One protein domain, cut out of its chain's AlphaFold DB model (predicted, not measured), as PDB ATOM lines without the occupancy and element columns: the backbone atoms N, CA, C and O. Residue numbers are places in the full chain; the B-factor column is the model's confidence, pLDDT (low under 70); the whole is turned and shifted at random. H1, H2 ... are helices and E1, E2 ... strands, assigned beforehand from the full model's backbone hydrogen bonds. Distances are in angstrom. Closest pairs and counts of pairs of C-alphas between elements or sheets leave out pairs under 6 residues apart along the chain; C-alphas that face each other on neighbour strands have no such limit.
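AT A GLANCE: This is residues 261 to 364 of the 740 residues of the protein "Tail protein" of Bacillus subtilis (UniProt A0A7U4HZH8). A small two-strand hairpin, E1 and E2, packs on the first part of H2 and the last part of H4, while H3 folds back along H2 as the second arm of a helical hairpin. The long helix H1 packs on H4 with its last residues, and its first eleven, 261 to 271, stick out as a free arm that adds to the length. The printed part has 104 residues, with four named helices and two named strands in the order H1, H2, H3, H4, E1, E2; the sheet E1 - E2 is antiparallel and the class is mostly helix. The whole is only just compact, close to loose, with a radius of gyration of the C-alphas of 15.5 A, and spans 55 by 25 by 20 A.

HOW THE PARTS SIT: E1, residues 351 to 354, and E2, residues 360 to 362, form an antiparallel hairpin with 161 degrees between their directions. N 352 and O 361, 2.8 A apart, and N 361 and O 353, 3.2 A apart, are within hydrogen-bond range. The closest C-alphas of E2 and H2, residues 290 to 305, are those of Ala 361 and Val 294, 5.7 A apart; for E1 and H2 they are those of Ala 353 and Asp 291, 6.1 A apart. The closest C-alphas of E2 and H4, residues 330 to 346, are those of Ala 362 and Asn 340, 6.0 A apart. H2 and H4 are apart. H2 touches H3, residues 309 to 326, in a helical hairpin: they run opposite ways at a shallow tilt of 27 degrees, the closest C-alphas being those of Ile 303 and Ile 312, 5.7 A apart. H3 and H4, about perpendicular at 89 degrees, only just touch, and only at the corner by their link, with 3 pairs of C-alphas within 8 A; the closest are those of Arg 323 and Phe 333, 7.2 A apart. H1, residues 261 to 283, touches H4 with residues 275 to 283 alone, opposite ways at a steep tilt of 49 degrees, the closest C-alphas being those of Phe 279 and Leu 339, 6.1 A apart. Each O i to N i+4 pair is within hydrogen-bond range in H1 and H3, against 11 of 12 in H2 and 12 of 13 in H4.

IN THESE COORDINATES: H1 begins at C-alpha 261, (24.042, 44.301, 39.949), and is 32.7 A long. H2 is 23.2 A long, H3 25.9 A and H4 24.7 A; H3 begins at C-alpha 309, (8.557, -3.603, 58.349). E1 is 7.0 A long, and E2, 6.6 A long, ends at C-alpha 362, (5.440, 20.679, 38.704).

THE WHOLE: The two C-alphas farthest apart are those of Ala 262 and Asn 310, at 55.4 A. Without residues 261 to 271, which stand free, the body spans 43 by 26 by 17 A. The printed part has no cut and no long link. The mean pLDDT of the printed part is 84.5; residues 261 to 262, 264, 348, 350, 352 to 353 and 356 to 357 are under 70.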
ATOM      1  N   ALA A 261      25.477  44.571  39.866       56.53
ATOM      2  CA  ALA A 261      24.042  44.301  39.949       56.53
ATOM      3  C   ALA A 261      23.541  43.562  38.696       56.53
ATOM      4  O   ALA A 261      22.892  42.519  38.808       56.53
ATOM      5  N   ALA A 262      23.922  44.046  37.510       64.06
ATOM      6  CA  ALA A 262      23.595  43.426  36.231       64.06
ATOM      7  C   ALA A 262      24.131  41.980  36.127       64.06
ATOM      8  O   ALA A 262      23.434  41.081  35.658       64.06
ATOM      9  N   GLU A 263      25.342  41.713  36.620       70.81
ATOM     10  CA  GLU A 263      25.930  40.369  36.664       70.81
ATOM     11  C   GLU A 263      25.254  39.440  37.674       70.81
ATOM     12  O   GLU A 263      25.125  38.243  37.410       70.81
ATOM     13  N   SER A 264      24.797  39.967  38.812       67.94
ATOM     14  CA  SER A 264      23.997  39.199  39.767       67.94
ATOM     15  C   SER A 264      22.657  38.780  39.150       67.94
ATOM     16  O   SER A 264      22.324  37.591  39.176       67.94
ATOM     17  N   LYS A 265      21.948  39.710  38.492       71.69
ATOM     18  CA  LYS A 265      20.706  39.416  37.755       71.69
ATOM     19  C   LYS A 265      20.939  38.438  36.597       71.69
ATOM     20  O   LYS A 265      20.163  37.501  36.440       71.69
ATOM     21  N   GLN A 266      22.027  38.580  35.831       74.38
ATOM     22  CA  GLN A 266      22.372  37.631  34.760       74.38
ATOM     23  C   GLN A 266      22.582  36.212  35.308       74.38
ATOM     24  O   GLN A 266      22.050  35.264  34.739       74.38
ATOM     25  N   LYS A 267      23.278  36.052  36.444       77.81
ATOM     26  CA  LYS A 267      23.443  34.742  37.104       77.81
ATOM     27  C   LYS A 267      22.108  34.155  37.580       77.81
ATOM     28  O   LYS A 267      21.920  32.941  37.499       77.81
ATOM     29  N   GLU A 268      21.172  34.987  38.045       74.50
ATOM     30  CA  GLU A 268      19.810  34.551  38.391       74.50
ATOM     31  C   GLU A 268      19.047  34.053  37.148       74.50
ATOM     32  O   GLU A 268      18.482  32.956  37.169       74.50
ATOM     33  N   ILE A 269      19.089  34.810  36.045       78.38
ATOM     34  CA  ILE A 269      18.485  34.448  34.751       78.38
ATOM     35  C   ILE A 269      19.084  33.143  34.214       78.38
ATOM     36  O   ILE A 269      18.339  32.243  33.821       78.38
ATOM     37  N   ASP A 270      20.408  33.000  34.236       81.56
ATOM     38  CA  ASP A 270      21.105  31.800  33.761       81.56
ATOM     39  C   ASP A 270      20.757  30.579  34.630       81.56
ATOM     40  O   ASP A 270      20.495  29.496  34.103       81.56
ATOM     41  N   SER A 271      20.653  30.757  35.954       84.12
ATOM     42  CA  SER A 271      20.213  29.715  36.892       84.12
ATOM     43  C   SER A 271      18.779  29.249  36.613       84.12
ATOM     44  O   SER A 271      18.534  28.045  36.524       84.12
ATOM     45  N   ILE A 272      17.839  30.181  36.414       81.44
ATOM     46  CA  ILE A 272      16.444  29.858  36.070       81.44
ATOM     47  C   ILE A 272      16.368  29.194  34.681       81.44
ATOM     48  O   ILE A 272      15.601  28.246  34.500       81.44
ATOM     49  N   SER A 273      17.183  29.633  33.716       84.06
ATOM     50  CA  SER A 273      17.253  29.045  32.370       84.06
ATOM     51  C   SER A 273      17.794  27.609  32.403       84.06
ATOM     52  O   SER A 273      17.220  26.727  31.764       84.06
ATOM     53  N   SER A 274      18.847  27.340  33.187       86.81
ATOM     54  CA  SER A 274      19.399  25.987  33.365       86.81
ATOM     55  C   SER A 274      18.403  25.060  34.062       86.81
ATOM     56  O   SER A 274      18.132  23.976  33.552       86.81
ATOM     57  N   LEU A 275      17.788  25.515  35.164       86.56
ATOM     58  CA  LEU A 275      16.729  24.789  35.877       86.56
ATOM     59  C   LEU A 275      15.579  24.410  34.933       86.56
ATOM     60  O   LEU A 275      15.172  23.253  34.885       86.56
ATOM     61  N   THR A 276      15.112  25.375  34.137       86.88
ATOM     62  CA  THR A 276      14.057  25.185  33.133       86.88
ATOM     63  C   THR A 276      14.449  24.133  32.092       86.88
ATOM     64  O   THR A 276      13.684  23.208  31.839       86.88
ATOM     65  N   LYS A 277      15.651  24.241  31.506       88.00
ATOM     66  CA  LYS A 277      16.137  23.320  30.463       88.00
ATOM     67  C   LYS A 277      16.359  21.901  30.986       88.00
ATOM     68  O   LYS A 277      16.032  20.944  30.289       88.00
ATOM     69  N   GLU A 278      16.920  21.750  32.185       89.81
ATOM     70  CA  GLU A 278      17.124  20.438  32.805       89.81
ATOM     71  C   GLU A 278      15.795  19.776  33.179       89.81
ATOM     72  O   GLU A 278      15.608  18.594  32.882       89.81
ATOM     73  N   PHE A 279      14.861  20.532  33.769       91.50
ATOM     74  CA  PHE A 279      13.542  20.013  34.117       91.50
ATOM     75  C   PHE A 279      12.755  19.617  32.864       91.50
ATOM     76  O   PHE A 279      12.348  18.465  32.769       91.50
ATOM     77  N   ASP A 280      12.634  20.496  31.859       89.19
ATOM     78  CA  ASP A 280      11.961  20.183  30.588       89.19
ATOM     79  C   ASP A 280      12.567  18.937  29.918       89.19
ATOM     80  O   ASP A 280      11.846  18.093  29.386       89.19
ATOM     81  N   LYS A 281      13.899  18.782  29.942       91.00
ATOM     82  CA  LYS A 281      14.583  17.618  29.357       91.00
ATOM     83  C   LYS A 281      14.191  16.310  30.051       91.00
ATOM     84  O   LYS A 281      13.963  15.314  29.367       91.00
ATOM     85  N   LEU A 282      14.140  16.293  31.383       91.69
ATOM     86  CA  LEU A 282      13.773  15.097  32.148       91.69
ATOM     87  C   LEU A 282      12.260  14.850  32.133       91.69
ATOM     88  O   LEU A 282      11.847  13.702  31.986       91.69
ATOM     89  N   GLN A 283      11.446  15.907  32.163       88.69
ATOM     90  CA  GLN A 283       9.991  15.841  32.027       88.69
ATOM     91  C   GLN A 283       9.578  15.238  30.674       88.69
ATOM     92  O   GLN A 283       8.705  14.381  30.621       88.69
ATOM     93  N   ASN A 284      10.240  15.620  29.578       88.00
ATOM     94  CA  ASN A 284       9.982  15.038  28.255       88.00
ATOM     95  C   ASN A 284      10.538  13.608  28.089       88.00
ATOM     96  O   ASN A 284      10.183  12.922  27.132       88.00
ATOM     97  N   LYS A 285      11.429  13.160  28.985       91.88
ATOM     98  CA  LYS A 285      11.994  11.801  28.976       91.88
ATOM     99  C   LYS A 285      11.205  10.833  29.866       91.88
ATOM    100  O   LYS A 285      11.144   9.644  29.546       91.88
ATOM    101  N   THR A 286      10.629  11.315  30.970       90.19
ATOM    102  CA  THR A 286       9.856  10.479  31.895       90.19
ATOM    103  C   THR A 286       8.517  10.049  31.298       90.19
ATOM    104  O   THR A 286       7.872  10.790  30.561       90.19
ATOM    105  N   LYS A 287       8.089   8.832  31.637       92.19
ATOM    106  CA  LYS A 287       6.778   8.267  31.277       92.19
ATOM    107  C   LYS A 287       5.767   8.277  32.430       92.19
ATOM    108  O   LYS A 287       4.665   7.763  32.259       92.19
ATOM    109  N   LEU A 288       6.148   8.793  33.602       88.88
ATOM    110  CA  LEU A 288       5.235   8.956  34.738       88.88
ATOM    111  C   LEU A 288       4.268  10.113  34.489       88.88
ATOM    112  O   LEU A 288       4.655  11.146  33.941       88.88
ATOM    113  N   THR A 289       3.027   9.966  34.952       87.44
ATOM    114  CA  THR A 289       2.112  11.109  35.077       87.44
ATOM    115  C   THR A 289       2.492  11.974  36.285       87.44
ATOM    116  O   THR A 289       3.266  11.555  37.150       87.44
ATOM    117  N   ALA A 290       1.937  13.187  36.371       85.12
ATOM    118  CA  ALA A 290       2.134  14.045  37.539       85.12
ATOM    119  C   ALA A 290       1.620  13.377  38.830       85.12
ATOM    120  O   ALA A 290       2.321  13.396  39.837       85.12
ATOM    121  N   ASP A 291       0.456  12.724  38.778       85.69
ATOM    122  CA  ASP A 291      -0.150  12.047  39.932       85.69
ATOM    123  C   ASP A 291       0.690  10.847  40.399       85.69
ATOM    124  O   ASP A 291       0.903  10.658  41.593       85.69
ATOM    125  N   GLU A 292       1.244  10.067  39.464       90.19
ATOM    126  CA  GLU A 292       2.139   8.943  39.775       90.19
ATOM    127  C   GLU A 292       3.470   9.409  40.382       90.19
ATOM    128  O   GLU A 292       4.074   8.700  41.189       90.19
ATOM    129  N   PHE A 293       3.925  10.609  40.017       89.62
ATOM    130  CA  PHE A 293       5.113  11.226  40.596       89.62
ATOM    131  C   PHE A 293       4.844  11.822  41.988       89.62
ATOM    132  O   PHE A 293       5.650  11.607  42.890       89.62
ATOM    133  N   VAL A 294       3.692  12.471  42.213       87.44
ATOM    134  CA  VAL A 294       3.251  12.869  43.567       87.44
ATOM    135  C   VAL A 294       3.111  11.644  44.471       87.44
ATOM    136  O   VAL A 294       3.621  11.643  45.587       87.44
ATOM    137  N   TYR A 295       2.515  10.562  43.974       90.19
ATOM    138  CA  TYR A 295       2.383   9.316  44.726       90.19
ATOM    139  C   TYR A 295       3.747   8.700  45.100       90.19
ATOM    140  O   TYR A 295       3.904   8.177  46.202       90.19
ATOM    141  N   TYR A 296       4.773   8.829  44.247       91.44
ATOM    142  CA  TYR A 296       6.146   8.454  44.611       91.44
ATOM    143  C   TYR A 296       6.708   9.300  45.773       91.44
ATOM    144  O   TYR A 296       7.382   8.752  46.653       91.44
ATOM    145  N   LEU A 297       6.441  10.614  45.787       89.62
ATOM    146  CA  LEU A 297       6.841  11.522  46.875       89.62
ATOM    147  C   LEU A 297       6.135  11.152  48.190       89.62
ATOM    148  O   LEU A 297       6.791  10.996  49.216       89.62
ATOM    149  N   ASP A 298       4.830  10.888  48.140       88.69
ATOM    150  CA  ASP A 298       4.052  10.433  49.298       88.69
ATOM    151  C   ASP A 298       4.564   9.098  49.854       88.69
ATOM    152  O   ASP A 298       4.732   8.944  51.064       88.69
ATOM    153  N   LEU A 299       4.886   8.127  48.990       89.62
ATOM    154  CA  LEU A 299       5.538   6.887  49.421       89.62
ATOM    155  C   LEU A 299       6.887   7.167  50.104       89.62
ATOM    156  O   LEU A 299       7.202   6.530  51.109       89.62
ATOM    157  N   ASN A 300       7.667   8.134  49.607       88.56
ATOM    158  CA  ASN A 300       8.960   8.505  50.189       88.56
ATOM    159  C   ASN A 300       8.818   9.056  51.613       88.56
ATOM    160  O   ASN A 300       9.623   8.715  52.479       88.56
ATOM    161  N   ASP A 301       7.806   9.881  51.874       86.75
ATOM    162  CA  ASP A 301       7.556  10.418  53.215       86.75
ATOM    163  C   ASP A 301       6.927   9.383  54.145       86.75
ATOM    164  O   ASP A 301       7.402   9.205  55.269       86.75
ATOM    165  N   ARG A 302       5.956   8.605  53.654       87.19
ATOM    166  CA  ARG A 302       5.347   7.506  54.416       87.19
ATOM    167  C   ARG A 302       6.380   6.471  54.860       87.19
ATOM    168  O   ARG A 302       6.319   6.021  55.999       87.19
ATOM    169  N   ILE A 303       7.373   6.143  54.029       88.44
ATOM    170  CA  ILE A 303       8.486   5.244  54.398       88.44
ATOM    171  C   ILE A 303       9.345   5.804  55.550       88.44
ATOM    172  O   ILE A 303       9.922   5.014  56.296       88.44
ATOM    173  N   LYS A 304       9.443   7.131  55.721       87.69
ATOM    174  CA  LYS A 304      10.194   7.759  56.831       87.69
ATOM    175  C   LYS A 304       9.427   7.709  58.156       87.69
ATOM    176  O   LYS A 304      10.057   7.725  59.210       87.69
ATOM    177  N   THR A 305       8.093   7.692  58.105       87.25
ATOM    178  CA  THR A 305       7.213   7.731  59.288       87.25
ATOM    179  C   THR A 305       6.645   6.370  59.691       87.25
ATOM    180  O   THR A 305       6.243   6.197  60.838       87.25
ATOM    181  N   GLU A 306       6.573   5.418  58.761       89.06
ATOM    182  CA  GLU A 306       6.060   4.068  59.003       89.06
ATOM    183  C   GLU A 306       7.009   3.252  59.895       89.06
ATOM    184  O   GLU A 306       8.231   3.377  59.819       89.06
ATOM    185  N   THR A 307       6.433   2.385  60.728       88.19
ATOM    186  CA  THR A 307       7.169   1.500  61.644       88.19
ATOM    187  C   THR A 307       6.971   0.014  61.335       88.19
ATOM    188  O   THR A 307       7.824  -0.794  61.707       88.19
ATOM    189  N   ASP A 308       5.912  -0.374  60.610       92.44
ATOM    190  CA  ASP A 308       5.727  -1.762  60.170       92.44
ATOM    191  C   ASP A 308       6.686  -2.142  59.027       92.44
ATOM    192  O   ASP A 308       6.595  -1.651  57.897       92.44
ATOM    193  N   ALA A 309       7.565  -3.108  59.299       90.00
ATOM    194  CA  ALA A 309       8.557  -3.603  58.349       90.00
ATOM    195  C   ALA A 309       7.944  -4.175  57.055       90.00
ATOM    196  O   ALA A 309       8.538  -4.028  55.982       90.00
ATOM    197  N   ASN A 310       6.758  -4.795  57.119       90.62
ATOM    198  CA  ASN A 310       6.100  -5.355  55.933       90.62
ATOM    199  C   ASN A 310       5.523  -4.258  55.027       90.62
ATOM    200  O   ASN A 310       5.588  -4.353  53.800       90.62
ATOM    201  N   SER A 311       4.982  -3.194  55.614       87.19
ATOM    202  CA  SER A 311       4.473  -2.028  54.888       87.19
ATOM    203  C   SER A 311       5.606  -1.185  54.307       87.19
ATOM    204  O   SER A 311       5.536  -0.835  53.131       87.19
ATOM    205  N   ILE A 312       6.709  -0.987  55.040       87.81
ATOM    206  CA  ILE A 312       7.939  -0.381  54.496       87.81
ATOM    207  C   ILE A 312       8.454  -1.174  53.283       87.81
ATOM    208  O   ILE A 312       8.848  -0.574  52.285       87.81
ATOM    209  N   LYS A 313       8.452  -2.515  53.344       92.50
ATOM    210  CA  LYS A 313       8.900  -3.364  52.228       92.50
ATOM    211  C   LYS A 313       8.025  -3.179  50.983       92.50
ATOM    212  O   LYS A 313       8.574  -2.919  49.917       92.50
ATOM    213  N   ARG A 314       6.696  -3.236  51.131       92.25
ATOM    214  CA  ARG A 314       5.743  -3.027  50.023       92.25
ATOM    215  C   ARG A 314       5.870  -1.637  49.399       92.25
ATOM    216  O   ARG A 314       6.022  -1.534  48.191       92.25
ATOM    217  N   MET A 315       5.925  -0.580  50.215       92.31
ATOM    218  CA  MET A 315       6.083   0.790  49.706       92.31
ATOM    219  C   MET A 315       7.416   0.992  48.964       92.31
ATOM    220  O   MET A 315       7.467   1.730  47.983       92.31
ATOM    221  N   LYS A 316       8.498   0.311  49.374       91.81
ATOM    222  CA  LYS A 316       9.778   0.312  48.637       91.81
ATOM    223  C   LYS A 316       9.711  -0.452  47.312       91.81
ATOM    224  O   LYS A 316      10.368  -0.052  46.354       91.81
ATOM    225  N   GLU A 317       8.940  -1.535  47.251       93.44
ATOM    226  CA  GLU A 317       8.679  -2.277  46.012       93.44
ATOM    227  C   GLU A 317       7.866  -1.406  45.030       93.44
ATOM    228  O   GLU A 317       8.302  -1.216  43.895       93.44
ATOM    229  N   GLU A 318       6.789  -0.762  45.495       93.12
ATOM    230  CA  GLU A 318       5.978   0.204  44.728       93.12
ATOM    231  C   GLU A 318       6.811   1.398  44.220       93.12
ATOM    232  O   GLU A 318       6.734   1.765  43.042       93.12
ATOM    233  N   GLN A 319       7.674   1.976  45.067       92.81
ATOM    234  CA  GLN A 319       8.608   3.028  44.651       92.81
ATOM    235  C   GLN A 319       9.534   2.573  43.518       92.81
ATOM    236  O   GLN A 319       9.743   3.322  42.564       92.81
ATOM    237  N   GLU A 320      10.104   1.370  43.605       92.69
ATOM    238  CA  GLU A 320      11.011   0.848  42.581       92.69
ATOM    239  C   GLU A 320      10.281   0.556  41.258       92.69
ATOM    240  O   GLU A 320      10.862   0.742  40.186       92.69
ATOM    241  N   GLU A 321       9.007   0.154  41.299       93.88
ATOM    242  CA  GLU A 321       8.173   0.006  40.100       93.88
ATOM    243  C   GLU A 321       7.882   1.347  39.419       93.88
ATOM    244  O   GLU A 321       8.124   1.477  38.217       93.88
ATOM    245  N   LEU A 322       7.454   2.372  40.167       92.81
ATOM    246  CA  LEU A 322       7.256   3.734  39.640       92.81
ATOM    247  C   LEU A 322       8.557   4.293  39.045       92.81
ATOM    248  O   LEU A 322       8.578   4.843  37.937       92.81
ATOM    249  N   ARG A 323       9.676   4.082  39.742       92.38
ATOM    250  CA  ARG A 323      11.006   4.509  39.304       92.38
ATOM    251  C   ARG A 323      11.422   3.827  37.999       92.38
ATOM    252  O   ARG A 323      11.883   4.511  37.088       92.38
ATOM    253  N   LYS A 324      11.187   2.517  37.847       92.31
ATOM    254  CA  LYS A 324      11.388   1.785  36.577       92.31
ATOM    255  C   LYS A 324      10.442   2.262  35.475       92.31
ATOM    256  O   LYS A 324      10.883   2.457  34.343       92.31
ATOM    257  N   LYS A 325       9.162   2.486  35.799       94.06
ATOM    258  CA  LYS A 325       8.136   2.971  34.863       94.06
ATOM    259  C   LYS A 325       8.525   4.312  34.239       94.06
ATOM    260  O   LYS A 325       8.277   4.504  33.051       94.06
ATOM    261  N   SER A 326       9.189   5.188  34.997       92.38
ATOM    262  CA  SER A 326       9.669   6.488  34.508       92.38
ATOM    263  C   SER A 326      10.528   6.397  33.242       92.38
ATOM    264  O   SER A 326      10.435   7.274  32.389       92.38
ATOM    265  N   GLY A 327      11.345   5.350  33.079       91.06
ATOM    266  CA  GLY A 327      12.343   5.266  32.005       91.06
ATOM    267  C   GLY A 327      13.571   6.173  32.190       91.06
ATOM    268  O   GLY A 327      14.394   6.266  31.275       91.06
ATOM    269  N   LEU A 328      13.714   6.826  33.348       93.31
ATOM    270  CA  LEU A 328      14.913   7.565  33.754       93.31
ATOM    271  C   LEU A 328      15.944   6.623  34.404       93.31
ATOM    272  O   LEU A 328      15.582   5.610  35.008       93.31
ATOM    273  N   THR A 329      17.236   6.957  34.325       93.56
ATOM    274  CA  THR A 329      18.259   6.283  35.150       93.56
ATOM    275  C   THR A 329      18.104   6.650  36.631       93.56
ATOM    276  O   THR A 329      17.403   7.598  36.979       93.56
ATOM    277  N   ASN A 330      18.789   5.932  37.529       90.00
ATOM    278  CA  ASN A 330      18.804   6.251  38.964       90.00
ATOM    279  C   ASN A 330      19.215   7.715  39.224       90.00
ATOM    280  O   ASN A 330      18.593   8.405  40.027       90.00
ATOM    281  N   GLU A 331      20.244   8.187  38.519       91.69
ATOM    282  CA  GLU A 331      20.776   9.547  38.642       91.69
ATOM    283  C   GLU A 331      19.819  10.587  38.054       91.69
ATOM    284  O   GLU A 331      19.542  11.599  38.694       91.69
ATOM    285  N   GLU A 332      19.257  10.321  36.871       92.69
ATOM    286  CA  GLU A 332      18.270  11.198  36.234       92.69
ATOM    287  C   GLU A 332      16.986  11.315  37.062       92.69
ATOM    288  O   GLU A 332      16.437  12.405  37.174       92.69
ATOM    289  N   PHE A 333      16.519  10.223  37.670       92.62
ATOM    290  CA  PHE A 333      15.331  10.231  38.520       92.62
ATOM    291  C   PHE A 333      15.567  11.030  39.808       92.62
ATOM    292  O   PHE A 333      14.767  11.897  40.153       92.62
ATOM    293  N   ASN A 334      16.707  10.814  40.474       89.88
ATOM    294  CA  ASN A 334      17.095  11.598  41.649       89.88
ATOM    295  C   ASN A 334      17.271  13.087  41.312       89.88
ATOM    296  O   ASN A 334      16.884  13.953  42.096       89.88
ATOM    297  N   ARG A 335      17.803  13.400  40.124       90.19
ATOM    298  CA  ARG A 335      17.893  14.775  39.625       90.19
ATOM    299  C   ARG A 335      16.517  15.360  39.302       90.19
ATOM    300  O   ARG A 335      16.304  16.537  39.559       90.19
ATOM    301  N   TYR A 336      15.576  14.568  38.789       90.50
ATOM    302  CA  TYR A 336      14.210  15.019  38.521       90.50
ATOM    303  C   TYR A 336      13.454  15.383  39.812       90.50
ATOM    304  O   TYR A 336      12.791  16.417  39.836       90.50
ATOM    305  N   LEU A 337      13.639  14.618  40.897       88.75
ATOM    306  CA  LEU A 337      13.162  14.973  42.246       88.75
ATOM    307  C   LEU A 337      13.745  16.326  42.710       88.75
ATOM    308  O   LEU A 337      13.003  17.265  42.978       88.75
ATOM    309  N   ASP A 338      15.076  16.464  42.706       88.44
ATOM    310  CA  ASP A 338      15.786  17.694  43.108       88.44
ATOM    311  C   ASP A 338      15.394  18.935  42.278       88.44
ATOM    312  O   ASP A 338      15.349  20.054  42.794       88.44
ATOM    313  N   LEU A 339      15.112  18.758  40.984       88.06
ATOM    314  CA  LEU A 339      14.658  19.840  40.110       88.06
ATOM    315  C   LEU A 339      13.184  20.185  40.347       88.06
ATOM    316  O   LEU A 339      12.865  21.370  40.331       88.06
ATOM    317  N   ASN A 340      12.306  19.207  40.598       86.62
ATOM    318  CA  ASN A 340      10.894  19.451  40.912       86.62
ATOM    319  C   ASN A 340      10.743  20.421  42.088       86.62
ATOM    320  O   ASN A 340      10.094  21.459  41.956       86.62
ATOM    321  N   ASP A 341      11.420  20.133  43.197       82.75
ATOM    322  CA  ASP A 341      11.319  20.934  44.417       82.75
ATOM    323  C   ASP A 341      11.833  22.364  44.183       82.75
ATOM    324  O   ASP A 341      11.256  23.338  44.667       82.75
ATOM    325  N   LYS A 342      12.876  22.518  43.354       82.12
ATOM    326  CA  LYS A 342      13.413  23.827  42.939       82.12
ATOM    327  C   LYS A 342      12.487  24.586  41.993       82.12
ATOM    328  O   LYS A 342      12.454  25.815  42.062       82.12
ATOM    329  N   VAL A 343      11.760  23.891  41.117       79.94
ATOM    330  CA  VAL A 343      10.749  24.491  40.235       79.94
ATOM    331  C   VAL A 343       9.576  25.004  41.069       79.94
ATOM    332  O   VAL A 343       9.255  26.187  40.972       79.94
ATOM    333  N   ILE A 344       9.019  24.170  41.955       77.31
ATOM    334  CA  ILE A 344       7.927  24.546  42.866       77.31
ATOM    335  C   ILE A 344       8.352  25.699  43.792       77.31
ATOM    336  O   ILE A 344       7.628  26.683  43.914       77.31
ATOM    337  N   ALA A 345       9.551  25.648  44.384       77.31
ATOM    338  CA  ALA A 345      10.036  26.701  45.282       77.31
ATOM    339  C   ALA A 345      10.268  28.058  44.588       77.31
ATOM    340  O   ALA A 345      10.121  29.101  45.223       77.31
ATOM    341  N   LYS A 346      10.644  28.071  43.299       71.75
ATOM    342  CA  LYS A 346      10.838  29.310  42.519       71.75
ATOM    343  C   LYS A 346       9.575  29.796  41.805       71.75
ATOM    344  O   LYS A 346       9.495  30.981  41.495       71.75
ATOM    345  N   ALA A 347       8.622  28.913  41.528       71.44
ATOM    346  CA  ALA A 347       7.347  29.241  40.902       71.44
ATOM    347  C   ALA A 347       6.234  28.300  41.413       71.44
ATOM    348  O   ALA A 347       5.907  27.319  40.737       71.44
ATOM    349  N   PRO A 348       5.623  28.597  42.579       69.88
ATOM    350  CA  PRO A 348       4.597  27.745  43.194       69.88
ATOM    351  C   PRO A 348       3.396  27.470  42.276       69.88
ATOM    352  O   PRO A 348       2.872  26.359  42.251       69.88
ATOM    353  N   ASP A 349       3.040  28.444  41.432       70.94
ATOM    354  CA  ASP A 349       1.971  28.365  40.424       70.94
ATOM    355  C   ASP A 349       2.190  27.279  39.345       70.94
ATOM    356  O   ASP A 349       1.337  27.086  38.477       70.94
ATOM    357  N   THR A 350       3.335  26.586  39.345       69.75
ATOM    358  CA  THR A 350       3.595  25.444  38.451       69.75
ATOM    359  C   THR A 350       2.997  24.125  38.942       69.75
ATOM    360  O   THR A 350       2.996  23.171  38.166       69.75
ATOM    361  N   ALA A 351       2.487  24.030  40.175       70.06
ATOM    362  CA  ALA A 351       1.957  22.780  40.725       70.06
ATOM    363  C   ALA A 351       0.822  22.170  39.863       70.06
ATOM    364  O   ALA A 351      -0.165  22.826  39.531       70.06
ATOM    365  N   ALA A 352       0.970  20.894  39.494       61.78
ATOM    366  CA  ALA A 352       0.014  20.110  38.705       61.78
ATOM    367  C   ALA A 352      -0.997  19.366  39.579       61.78
ATOM    368  O   ALA A 352      -2.188  19.335  39.277       61.78
ATOM    369  N   ALA A 353      -0.462  18.740  40.621       61.12
ATOM    370  CA  ALA A 353      -1.121  17.863  41.566       61.12
ATOM    371  C   ALA A 353      -0.453  18.097  42.925       61.12
ATOM    372  O   ALA A 353       0.759  18.327  42.982       61.12
ATOM    373  N   ILE A 354      -1.255  18.079  43.987       74.25
ATOM    374  CA  ILE A 354      -0.824  18.277  45.374       74.25
ATOM    375  C   ILE A 354      -1.462  17.155  46.193       74.25
ATOM    376  O   ILE A 354      -2.677  16.965  46.102       74.25
ATOM    377  N   SER A 355      -0.673  16.406  46.959       76.12
ATOM    378  CA  SER A 355      -1.208  15.363  47.838       76.12
ATOM    379  C   SER A 355      -1.807  15.925  49.123       76.12
ATOM    380  O   SER A 355      -1.521  17.050  49.534       76.12
ATOM    381  N   GLU A 356      -2.573  15.094  49.832       67.88
ATOM    382  CA  GLU A 356      -3.029  15.388  51.199       67.88
ATOM    383  C   GLU A 356      -1.862  15.597  52.187       67.88
ATOM    384  O   GLU A 356      -2.043  16.216  53.233       67.88
ATOM    385  N   GLN A 357      -0.661  15.111  51.850       66.44
ATOM    386  CA  GLN A 357       0.573  15.298  52.622       66.44
ATOM    387  C   GLN A 357       1.330  16.588  52.238       66.44
ATOM    388  O   GLN A 357       2.313  16.934  52.888       66.44
ATOM    389  N   GLY A 358       0.861  17.327  51.225       71.38
ATOM    390  CA  GLY A 358       1.441  18.596  50.773       71.38
ATOM    391  C   GLY A 358       2.532  18.472  49.704       71.38
ATOM    392  O   GLY A 358       3.085  19.493  49.296       71.38
ATOM    393  N   ASN A 359       2.828  17.262  49.219       77.44
ATOM    394  CA  ASN A 359       3.790  17.053  48.135       77.44
ATOM    395  C   ASN A 359       3.213  17.521  46.799       77.44
ATOM    396  O   ASN A 359       2.066  17.212  46.483       77.44
ATOM    397  N   ALA A 360       4.011  18.232  45.997       82.50
ATOM    398  CA  ALA A 360       3.571  18.811  44.731       82.50
ATOM    399  C   ALA A 360       4.486  18.426  43.562       82.50
ATOM    400  O   ALA A 360       5.709  18.523  43.661       82.50
ATOM    401  N   ALA A 361       3.888  18.054  42.429       82.81
ATOM    402  CA  ALA A 361       4.598  17.850  41.165       82.81
ATOM    403  C   ALA A 361       4.432  19.069  40.252       82.81
ATOM    404  O   ALA A 361       3.307  19.516  40.028       82.81
ATOM    405  N   ALA A 362       5.514  19.588  39.674       81.94
ATOM    406  CA  ALA A 362       5.440  20.679  38.704       81.94
ATOM    407  C   ALA A 362       4.867  20.198  37.354       81.94
ATOM    408  O   ALA A 362       5.319  19.215  36.769       81.94
ATOM    409  N   LYS A 363       3.862  20.916  36.841       78.50
ATOM    410  CA  LYS A 363       3.131  20.611  35.600       78.50
ATOM    411  C   LYS A 363       3.941  20.915  34.354       78.50
ATOM    412  O   LYS A 363       3.848  20.205  33.356       78.50
ATOM    413  N   ASN A 364       4.646  22.036  34.395       78.69
ATOM    414  CA  ASN A 364       5.481  22.567  33.335       78.69
ATOM    415  C   ASN A 364       6.357  23.688  33.912       78.69
ATOM    416  O   ASN A 364       6.237  24.069  35.076       78.69
TER     417      ASN A 364